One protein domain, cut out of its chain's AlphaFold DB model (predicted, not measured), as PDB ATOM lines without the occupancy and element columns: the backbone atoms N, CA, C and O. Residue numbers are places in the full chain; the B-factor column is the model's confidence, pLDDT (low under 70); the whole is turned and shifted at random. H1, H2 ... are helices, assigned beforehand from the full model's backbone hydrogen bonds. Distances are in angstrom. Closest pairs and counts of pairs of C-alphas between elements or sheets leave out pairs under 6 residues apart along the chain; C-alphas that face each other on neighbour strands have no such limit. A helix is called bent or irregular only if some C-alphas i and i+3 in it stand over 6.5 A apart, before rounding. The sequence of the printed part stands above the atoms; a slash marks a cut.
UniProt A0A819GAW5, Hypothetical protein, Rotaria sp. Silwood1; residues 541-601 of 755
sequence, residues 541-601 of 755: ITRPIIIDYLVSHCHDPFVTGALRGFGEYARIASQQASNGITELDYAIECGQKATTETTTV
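Overview. This is residues 541 to 601 of the 755 residues of the protein "Hypothetical protein" of Rotaria sp. Silwood1 (UniProt A0A819GAW5). Three helices run back and forth in a flat S-shaped layout: H2 is in the middle, with H1 on one side of it and H3 on the other, and H1 and H3 do not meet. H2 does not keep one line: a kink of 91 degrees near residue 572 turns its last residues into a hook, from which the chain folds back along H3. The printed part has 61 residues, with three named helices in the order H1, H2, H3 and no named strand, and the class is all helix. The whole is compact, with a radius of gyration of the C-alphas of 12.0 A, and its outline is flat, spanning 36 by 29 by 12 A.

Along the chain. H1 takes residues 543 to 553, from C-alpha 543 at (-25.784, -8.479, -119.473), and is 15.6 A long from first to last C-alpha. H2 takes residues 557 to 578, begins with C-alpha 557 at (-40.601, -19.962, -126.660), and measures 28.1 A. It is irregular: C-alphas 571 and 574 are 8.2 A apart, where about 5 A is found in a regular helix. H3 takes residues 583 to 597, is 21.8 A long and ends with C-alpha 597 at (-40.014, -24.390, -134.595).

Arrangement. H1 touches H2, and H2 touches H1 with its residues 560 to 567 alone. The closest C-alphas of the two are those of Val 551 and Thr 560, 5.1 A apart. H1 and H2 form a helical hairpin, running opposite ways at a shallow tilt of 25 degrees. H2 touches H3 with 44 pairs of C-alphas within 8 A, the closest being those of Gly 561 and Gly 591, 3.9 A apart. These two also form a helical hairpin, opposite ways at a steep tilt of 45 degrees, though the line of H2 is a rough one. H1 and H3 are apart. In H1 and H3 every O i to N i+4 pair is within hydrogen-bond range; in H2 14 of 18 are.

Size, cuts and confidence. The two C-alphas farthest apart are those of Ser 578 and Thr 600, at 36.3 A. The first and last printed C-alphas, of Ile 541 and Val 601, are 33.0 A apart. The printed part has no cut, and both links, H1 to H2 with 3 residues and H2 to H3 with 4, are tight. The mean pLDDT of the printed part is 71.1. The model's confidence is low, under 70, at 23 residues: 541 to 550, 552 to 553, 573 to 575, 577 to 578 and 596 to 601.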
ATOM      1  N   ILE A 541     -23.308  -9.038-112.249       32.72
ATOM      2  CA  ILE A 541     -23.736  -9.930-113.330       32.72
ATOM      3  C   ILE A 541     -23.733  -9.147-114.650       32.72
ATOM      4  O   ILE A 541     -24.454  -8.161-114.801       32.72
ATOM      5  N   THR A 542     -22.919  -9.568-115.617       45.19
ATOM      6  CA  THR A 542     -22.884  -8.946-116.948       45.19
ATOM      7  C   THR A 542     -24.176  -9.246-117.722       45.19
ATOM      8  O   THR A 542     -24.821 -10.274-117.515       45.19
ATOM      9  N   ARG A 543     -24.567  -8.351-118.643       51.69
ATOM     10  CA  ARG A 543     -25.784  -8.479-119.473       51.69
ATOM     11  C   ARG A 543     -25.959  -9.871-120.124       51.69
ATOM     12  O   ARG A 543     -27.085 -10.361-120.088       51.69
ATOM     13  N   PRO A 544     -24.907 -10.544-120.641       57.59
ATOM     14  CA  PRO A 544     -25.020 -11.909-121.162       57.59
ATOM     15  C   PRO A 544     -25.451 -12.934-120.105       57.59
ATOM     16  O   PRO A 544     -26.347 -13.726-120.360       57.59
ATOM     17  N   ILE A 545     -24.907 -12.856-118.887       57.22
ATOM     18  CA  ILE A 545     -25.231 -13.797-117.803       57.22
ATOM     19  C   ILE A 545     -26.684 -13.604-117.329       57.22
ATOM     20  O   ILE A 545     -27.369 -14.577-117.019       57.22
ATOM     21  N   ILE A 546     -27.190 -12.363-117.317       56.78
ATOM     22  CA  ILE A 546     -28.612 -12.086-117.034       56.78
ATOM     23  C   ILE A 546     -29.501 -12.677-118.134       56.78
ATOM     24  O   ILE A 546     -30.527 -13.282-117.826       56.78
ATOM     25  N   ILE A 547     -29.118 -12.516-119.403       64.94
ATOM     26  CA  ILE A 547     -29.861 -13.076-120.537       64.94
ATOM     27  C   ILE A 547     -29.886 -14.607-120.451       64.94
ATOM     28  O   ILE A 547     -30.968 -15.179-120.536       64.94
ATOM     29  N   ASP A 548     -28.758 -15.266-120.181       65.19
ATOM     30  CA  ASP A 548     -28.679 -16.730-120.042       65.19
ATOM     31  C   ASP A 548     -29.495 -17.253-118.848       65.19
ATOM     32  O   ASP A 548     -30.184 -18.277-118.935       65.19
ATOM     33  N   TYR A 549     -29.486 -16.521-117.733       66.69
ATOM     34  CA  TYR A 549     -30.326 -16.834-116.581       66.69
ATOM     35  C   TYR A 549     -31.822 -16.717-116.917       66.69
ATOM     36  O   TYR A 549     -32.599 -17.624-116.623       66.69
ATOM     37  N   LEU A 550     -32.240 -15.637-117.582       62.03
ATOM     38  CA  LEU A 550     -33.636 -15.448-117.983       62.03
ATOM     39  C   LEU A 550     -34.076 -16.475-119.036       62.03
ATOM     40  O   LEU A 550     -35.176 -17.005-118.936       62.03
ATOM     41  N   VAL A 551     -33.211 -16.803-119.998       77.00
ATOM     42  CA  VAL A 551     -33.445 -17.833-121.025       77.00
ATOM     43  C   VAL A 551     -33.623 -19.216-120.394       77.00
ATOM     44  O   VAL A 551     -34.497 -19.964-120.820       77.00
ATOM     45  N   SER A 552     -32.842 -19.560-119.364       63.66
ATOM     46  CA  SER A 552     -32.949 -20.859-118.676       63.66
ATOM     47  C   SER A 552     -34.181 -20.997-117.774       63.66
ATOM     48  O   SER A 552     -34.575 -22.119-117.462       63.66
ATOM     49  N   HIS A 553     -34.818 -19.885-117.391       68.94
ATOM     50  CA  HIS A 553     -35.990 -19.864-116.504       68.94
ATOM     51  C   HIS A 553     -37.278 -19.385-117.200       68.94
ATOM     52  O   HIS A 553     -38.321 -19.268-116.555       68.94
ATOM     53  N   CYS A 554     -37.232 -19.101-118.506       71.00
ATOM     54  CA  CYS A 554     -38.398 -18.705-119.287       71.00
ATOM     55  C   CYS A 554     -38.961 -19.894-120.076       71.00
ATOM     56  O   CYS A 554     -38.286 -20.490-120.913       71.00
ATOM     57  N   HIS A 555     -40.225 -20.228-119.814       77.00
ATOM     58  CA  HIS A 555     -40.929 -21.320-120.494       77.00
ATOM     59  C   HIS A 555     -41.652 -20.884-121.776       77.00
ATOM     60  O   HIS A 555     -42.207 -21.730-122.470       77.00
ATOM     61  N   ASP A 556     -41.665 -19.586-122.089       83.50
ATOM     62  CA  ASP A 556     -42.305 -19.055-123.291       83.50
ATOM     63  C   ASP A 556     -41.302 -19.062-124.466       83.50
ATOM     64  O   ASP A 556     -40.289 -18.358-124.397       83.50
ATOM     65  N   PRO A 557     -41.543 -19.833-125.546       77.12
ATOM     66  CA  PRO A 557     -40.601 -19.962-126.660       77.12
ATOM     67  C   PRO A 557     -40.303 -18.636-127.365       77.12
ATOM     68  O   PRO A 557     -39.176 -18.417-127.811       77.12
ATOM     69  N   PHE A 558     -41.286 -17.733-127.431       85.62
ATOM     70  CA  PHE A 558     -41.128 -16.421-128.046       85.62
ATOM     71  C   PHE A 558     -40.201 -15.545-127.215       85.62
ATOM     72  O   PHE A 558     -39.249 -14.966-127.736       85.62
ATOM     73  N   VAL A 559     -40.452 -15.473-125.906       74.88
ATOM     74  CA  VAL A 559     -39.644 -14.665-124.983       74.88
ATOM     75  C   VAL A 559     -38.221 -15.211-124.905       74.88
ATOM     76  O   VAL A 559     -37.264 -14.440-124.960       74.88
ATOM     77  N   THR A 560     -38.061 -16.531-124.861       84.19
ATOM     78  CA  THR A 560     -36.755 -17.195-124.885       84.19
ATOM     79  C   THR A 560     -36.001 -16.916-126.189       84.19
ATOM     80  O   THR A 560     -34.816 -16.580-126.147       84.19
ATOM     81  N   GLY A 561     -36.674 -16.986-127.344       86.50
ATOM     82  CA  GLY A 561     -36.092 -16.622-128.638       86.50
ATOM     83  C   GLY A 561     -35.708 -15.144-128.722       86.50
ATOM     84  O   GLY A 561     -34.620 -14.818-129.194       86.50
ATOM     85  N   ALA A 562     -36.541 -14.249-128.188       81.62
ATOM     86  CA  ALA A 562     -36.270 -12.815-128.188       81.62
ATOM     87  C   ALA A 562     -35.105 -12.427-127.271       81.62
ATOM     88  O   ALA A 562     -34.245 -11.638-127.660       81.62
ATOM     89  N   LEU A 563     -35.017 -13.026-126.081       79.12
ATOM     90  CA  LEU A 563     -33.886 -12.837-125.170       79.12
ATOM     91  C   LEU A 563     -32.568 -13.320-125.789       79.12
ATOM     92  O   LEU A 563     -31.559 -12.621-125.691       79.12
ATOM     93  N   ARG A 564     -32.583 -14.458-126.496       85.06
ATOM     94  CA  ARG A 564     -31.426 -14.920-127.282       85.06
ATOM     95  C   ARG A 564     -31.076 -13.946-128.405       85.06
ATOM     96  O   ARG A 564     -29.899 -13.666-128.605       85.06
ATOM     97  N   GLY A 565     -32.078 -13.384-129.077       87.69
ATOM     98  CA  GLY A 565     -31.885 -12.361-130.103       87.69
ATOM     99  C   GLY A 565     -31.199 -11.099-129.574       87.69
ATOM    100  O   GLY A 565     -30.291 -10.594-130.227       87.69
ATOM    101  N   PHE A 566     -31.529 -10.642-128.361       82.62
ATOM    102  CA  PHE A 566     -30.804  -9.541-127.708       82.62
ATOM    103  C   PHE A 566     -29.327  -9.874-127.445       82.62
ATOM    104  O   PHE A 566     -28.456  -9.031-127.656       82.62
ATOM    105  N   GLY A 567     -29.032 -11.099-126.995       79.00
ATOM    106  CA  GLY A 567     -27.655 -11.558-126.784       79.00
ATOM    107  C   GLY A 567     -26.861 -11.657-128.091       79.00
ATOM    108  O   GLY A 567     -25.732 -11.176-128.174       79.00
ATOM    109  N   GLU A 568     -27.474 -12.221-129.132       81.69
ATOM    110  CA  GLU A 568     -26.883 -12.349-130.466       81.69
ATOM    111  C   GLU A 568     -26.679 -10.988-131.139       81.69
ATOM    112  O   GLU A 568     -25.621 -10.771-131.724       81.69
ATOM    113  N   TYR A 569     -27.618 -10.040-131.018       81.12
ATOM    114  CA  TYR A 569     -27.480  -8.713-131.626       81.12
ATOM    115  C   TYR A 569     -26.231  -7.992-131.120       81.12
ATOM    116  O   TYR A 569     -25.484  -7.441-131.921       81.12
ATOM    117  N   ALA A 570     -25.932  -8.065-129.818       72.25
ATOM    118  CA  ALA A 570     -24.702  -7.495-129.260       72.25
ATOM    119  C   ALA A 570     -23.427  -8.086-129.898       72.25
ATOM    120  O   ALA A 570     -22.412  -7.397-130.001       72.25
ATOM    121  N   ARG A 571     -23.488  -9.338-130.373       73.69
ATOM    122  CA  ARG A 571     -22.389 -10.036-131.056       73.69
ATOM    123  C   ARG A 571     -22.248  -9.635-132.528       73.69
ATOM    124  O   ARG A 571     -21.138  -9.654-133.049       73.69
ATOM    125  N   ILE A 572     -23.346  -9.271-133.196       74.62
ATOM    126  CA  ILE A 572     -23.387  -8.981-134.645       74.62
ATOM    127  C   ILE A 572     -23.744  -7.522-134.980       74.62
ATOM    128  O   ILE A 572     -23.985  -7.193-136.144       74.62
ATOM    129  N   ALA A 573     -23.773  -6.640-133.974       67.38
ATOM    130  CA  ALA A 573     -24.292  -5.274-134.064       67.38
ATOM    131  C   ALA A 573     -23.661  -4.452-135.196       67.38
ATOM    132  O   ALA A 573     -24.352  -3.659-135.828       67.38
ATOM    133  N   SER A 574     -22.377  -4.668-135.504       49.28
ATOM    134  CA  SER A 574     -21.687  -3.967-136.595       49.28
ATOM    135  C   SER A 574     -22.248  -4.302-137.982       49.28
ATOM    136  O   SER A 574     -22.296  -3.427-138.842       49.28
ATOM    137  N   GLN A 575     -22.716  -5.534-138.201       67.38
ATOM    138  CA  GLN A 575     -23.305  -5.968-139.472       67.38
ATOM    139  C   GLN A 575     -24.792  -5.609-139.552       67.38
ATOM    140  O   GLN A 575     -25.261  -5.148-140.588       67.38
ATOM    141  N   GLN A 576     -25.537  -5.749-138.453       72.00
ATOM    142  CA  GLN A 576     -26.983  -5.495-138.462       72.00
ATOM    143  C   GLN A 576     -27.338  -4.007-138.449       72.00
ATOM    144  O   GLN A 576     -28.268  -3.602-139.148       72.00
ATOM    145  N   ALA A 577     -26.541  -3.170-137.771       60.91
ATOM    146  CA  ALA A 577     -26.715  -1.720-137.822       60.91
ATOM    147  C   ALA A 577     -26.545  -1.171-139.250       60.91
ATOM    148  O   ALA A 577     -27.247  -0.238-139.635       60.91
ATOM    149  N   SER A 578     -25.678  -1.788-140.065       60.66
ATOM    150  CA  SER A 578     -25.500  -1.409-141.474       60.66
ATOM    151  C   SER A 578     -26.706  -1.753-142.362       60.66
ATOM    152  O   SER A 578     -26.919  -1.099-143.379       60.66
ATOM    153  N   ASN A 579     -27.543  -2.704-141.935       70.88
ATOM    154  CA  ASN A 579     -28.780  -3.094-142.615       70.88
ATOM    155  C   ASN A 579     -30.019  -2.348-142.081       70.88
ATOM    156  O   ASN A 579     -31.138  -2.650-142.491       70.88
ATOM    157  N   GLY A 580     -29.843  -1.401-141.150       81.88
ATOM    158  CA  GLY A 580     -30.937  -0.636-140.544       81.88
ATOM    159  C   GLY A 580     -31.835  -1.440-139.595       81.88
ATOM    160  O   GLY A 580     -32.897  -0.952-139.215       81.88
ATOM    161  N   ILE A 581     -31.434  -2.655-139.211       77.75
ATOM    162  CA  ILE A 581     -32.190  -3.503-138.284       77.75
ATOM    163  C   ILE A 581     -31.836  -3.081-136.860       77.75
ATOM    164  O   ILE A 581     -30.668  -3.122-136.479       77.75
ATOM    165  N   THR A 582     -32.830  -2.669-136.070       84.00
ATOM    166  CA  THR A 582     -32.592  -2.308-134.668       84.00
ATOM    167  C   THR A 582     -32.437  -3.554-133.794       84.00
ATOM    168  O   THR A 582     -32.906  -4.641-134.128       84.00
ATOM    169  N   GLU A 583     -31.815  -3.391-132.624       82.19
ATOM    170  CA  GLU A 583     -31.653  -4.462-131.632       82.19
ATOM    171  C   GLU A 583     -32.990  -5.124-131.254       82.19
ATOM    172  O   GLU A 583     -33.073  -6.342-131.092       82.19
ATOM    173  N   LEU A 584     -34.054  -4.322-131.159       74.50
ATOM    174  CA  LEU A 584     -35.396  -4.796-130.839       74.50
ATOM    175  C   LEU A 584     -36.026  -5.570-132.004       74.50
ATOM    176  O   LEU A 584     -36.648  -6.602-131.770       74.50
ATOM    177  N   ASP A 585     -35.851  -5.104-133.242       82.12
ATOM    178  CA  ASP A 585     -36.385  -5.788-134.426       82.12
ATOM    179  C   ASP A 585     -35.747  -7.170-134.596       82.12
ATOM    180  O   ASP A 585     -36.448  -8.153-134.842       82.12
ATOM    181  N   TYR A 586     -34.434  -7.262-134.371       85.94
ATOM    182  CA  TYR A 586     -33.706  -8.528-134.416       85.94
ATOM    183  C   TYR A 586     -34.141  -9.487-133.299       85.94
ATOM    184  O   TYR A 586     -34.358 -10.675-133.537       85.94
ATOM    185  N   ALA A 587     -34.346  -8.974-132.080       80.31
ATOM    186  CA  ALA A 587     -34.888  -9.768-130.982       80.31
ATOM    187  C   ALA A 587     -36.294 -10.306-131.300       80.31
ATOM    188  O   ALA A 587     -36.572 -11.484-131.082       80.31
ATOM    189  N   ILE A 588     -37.175  -9.482-131.872       76.56
ATOM    190  CA  ILE A 588     -38.519  -9.912-132.277       76.56
ATOM    191  C   ILE A 588     -38.443 -10.999-133.354       76.56
ATOM    192  O   ILE A 588     -39.141 -12.006-133.242       76.56
ATOM    193  N   GLU A 589     -37.572 -10.846-134.354       85.75
ATOM    194  CA  GLU A 589     -37.378 -11.850-135.405       85.75
ATOM    195  C   GLU A 589     -36.907 -13.200-134.832       85.75
ATOM    196  O   GLU A 589     -37.445 -14.254-135.187       85.75
ATOM    197  N   CYS A 590     -35.954 -13.187-133.894       86.19
ATOM    198  CA  CYS A 590     -35.502 -14.393-133.198       86.19
ATOM    199  C   CYS A 590     -36.615 -15.040-132.356       86.19
ATOM    200  O   CYS A 590     -36.732 -16.267-132.339       86.19
ATOM    201  N   GLY A 591     -37.454 -14.238-131.694       82.19
ATOM    202  CA  GLY A 591     -38.630 -14.727-130.970       82.19
ATOM    203  C   GLY A 591     -39.632 -15.422-131.891       82.19
ATOM    204  O   GLY A 591     -40.087 -16.526-131.592       82.19
ATOM    205  N   GLN A 592     -39.927 -14.819-133.046       80.25
ATOM    206  CA  GLN A 592     -40.841 -15.384-134.044       80.25
ATOM    207  C   GLN A 592     -40.321 -16.716-134.605       80.25
ATOM    208  O   GLN A 592     -41.075 -17.691-134.658       80.25
ATOM    209  N   LYS A 593     -39.027 -16.791-134.947       83.81
ATOM    210  CA  LYS A 593     -38.381 -18.032-135.413       83.81
ATOM    211  C   LYS A 593     -38.468 -19.155-134.375       83.81
ATOM    212  O   LYS A 593     -38.872 -20.267-134.709       83.81
ATOM    213  N   ALA A 594     -38.196 -18.846-133.106       78.06
ATOM    214  CA  ALA A 594     -38.277 -19.823-132.020       78.06
ATOM    215  C   ALA A 594     -39.699 -20.378-131.822       78.06
ATOM    216  O   ALA A 594     -39.863 -21.568-131.565       78.06
ATOM    217  N   THR A 595     -40.740 -19.552-131.996       71.44
ATOM    218  CA  THR A 595     -42.133 -20.030-131.921       71.44
ATOM    219  C   THR A 595     -42.553 -20.916-133.085       71.44
ATOM    220  O   THR A 595     -43.353 -21.828-132.886       71.44
ATOM    221  N   THR A 596     -42.030 -20.675-134.292       68.06
ATOM    222  CA  THR A 596     -42.379 -21.474-135.478       68.06
ATOM    223  C   THR A 596     -41.768 -22.875-135.470       68.06
ATOM    224  O   THR A 596     -42.275 -23.759-136.154       68.06
ATOM    225  N   GLU A 597     -40.715 -23.101-134.682       61.16
ATOM    226  CA  GLU A 597     -40.014 -24.390-134.595       61.16
ATOM    227  C   GLU A 597     -40.618 -25.343-133.542       61.16
ATOM    228  O   GLU A 597     -40.416 -26.555-133.613       61.16
ATOM    229  N   THR A 598     -41.413 -24.839-132.590       48.53
ATOM    230  CA  THR A 598     -42.101 -25.663-131.579       48.53
ATOM    231  C   THR A 598     -43.494 -26.104-132.043       48.53
ATOM    232  O   THR A 598     -44.447 -25.331-132.024       48.53
ATOM    233  N   THR A 599     -43.640 -27.378-132.411       45.38
ATOM    234  CA  THR A 599     -44.845 -27.977-133.026       45.38
ATOM    235  C   THR A 599     -46.040 -28.237-132.095       45.38
ATOM    236  O   THR A 599     -47.029 -28.821-132.534       45.38
ATOM    237  N   THR A 600     -46.026 -27.809-130.831       47.03
ATOM    238  CA  THR A 600     -47.106 -28.142-129.880       47.03
ATOM    239  C   THR A 600     -47.445 -27.011-128.914       47.03
ATOM    240  O   THR A 600     -47.238 -27.144-127.712       47.03
ATOM    241  N   VAL A 601     -48.010 -25.908-129.411       37.00
ATOM    242  CA  VAL A 601     -48.789 -24.956-128.595       37.00
ATOM    243  C   VAL A 601     -49.929 -24.397-129.453       37.00
ATOM    244  O   VAL A 601     -49.731 -24.097-130.627       37.00
TER     245      VAL A 601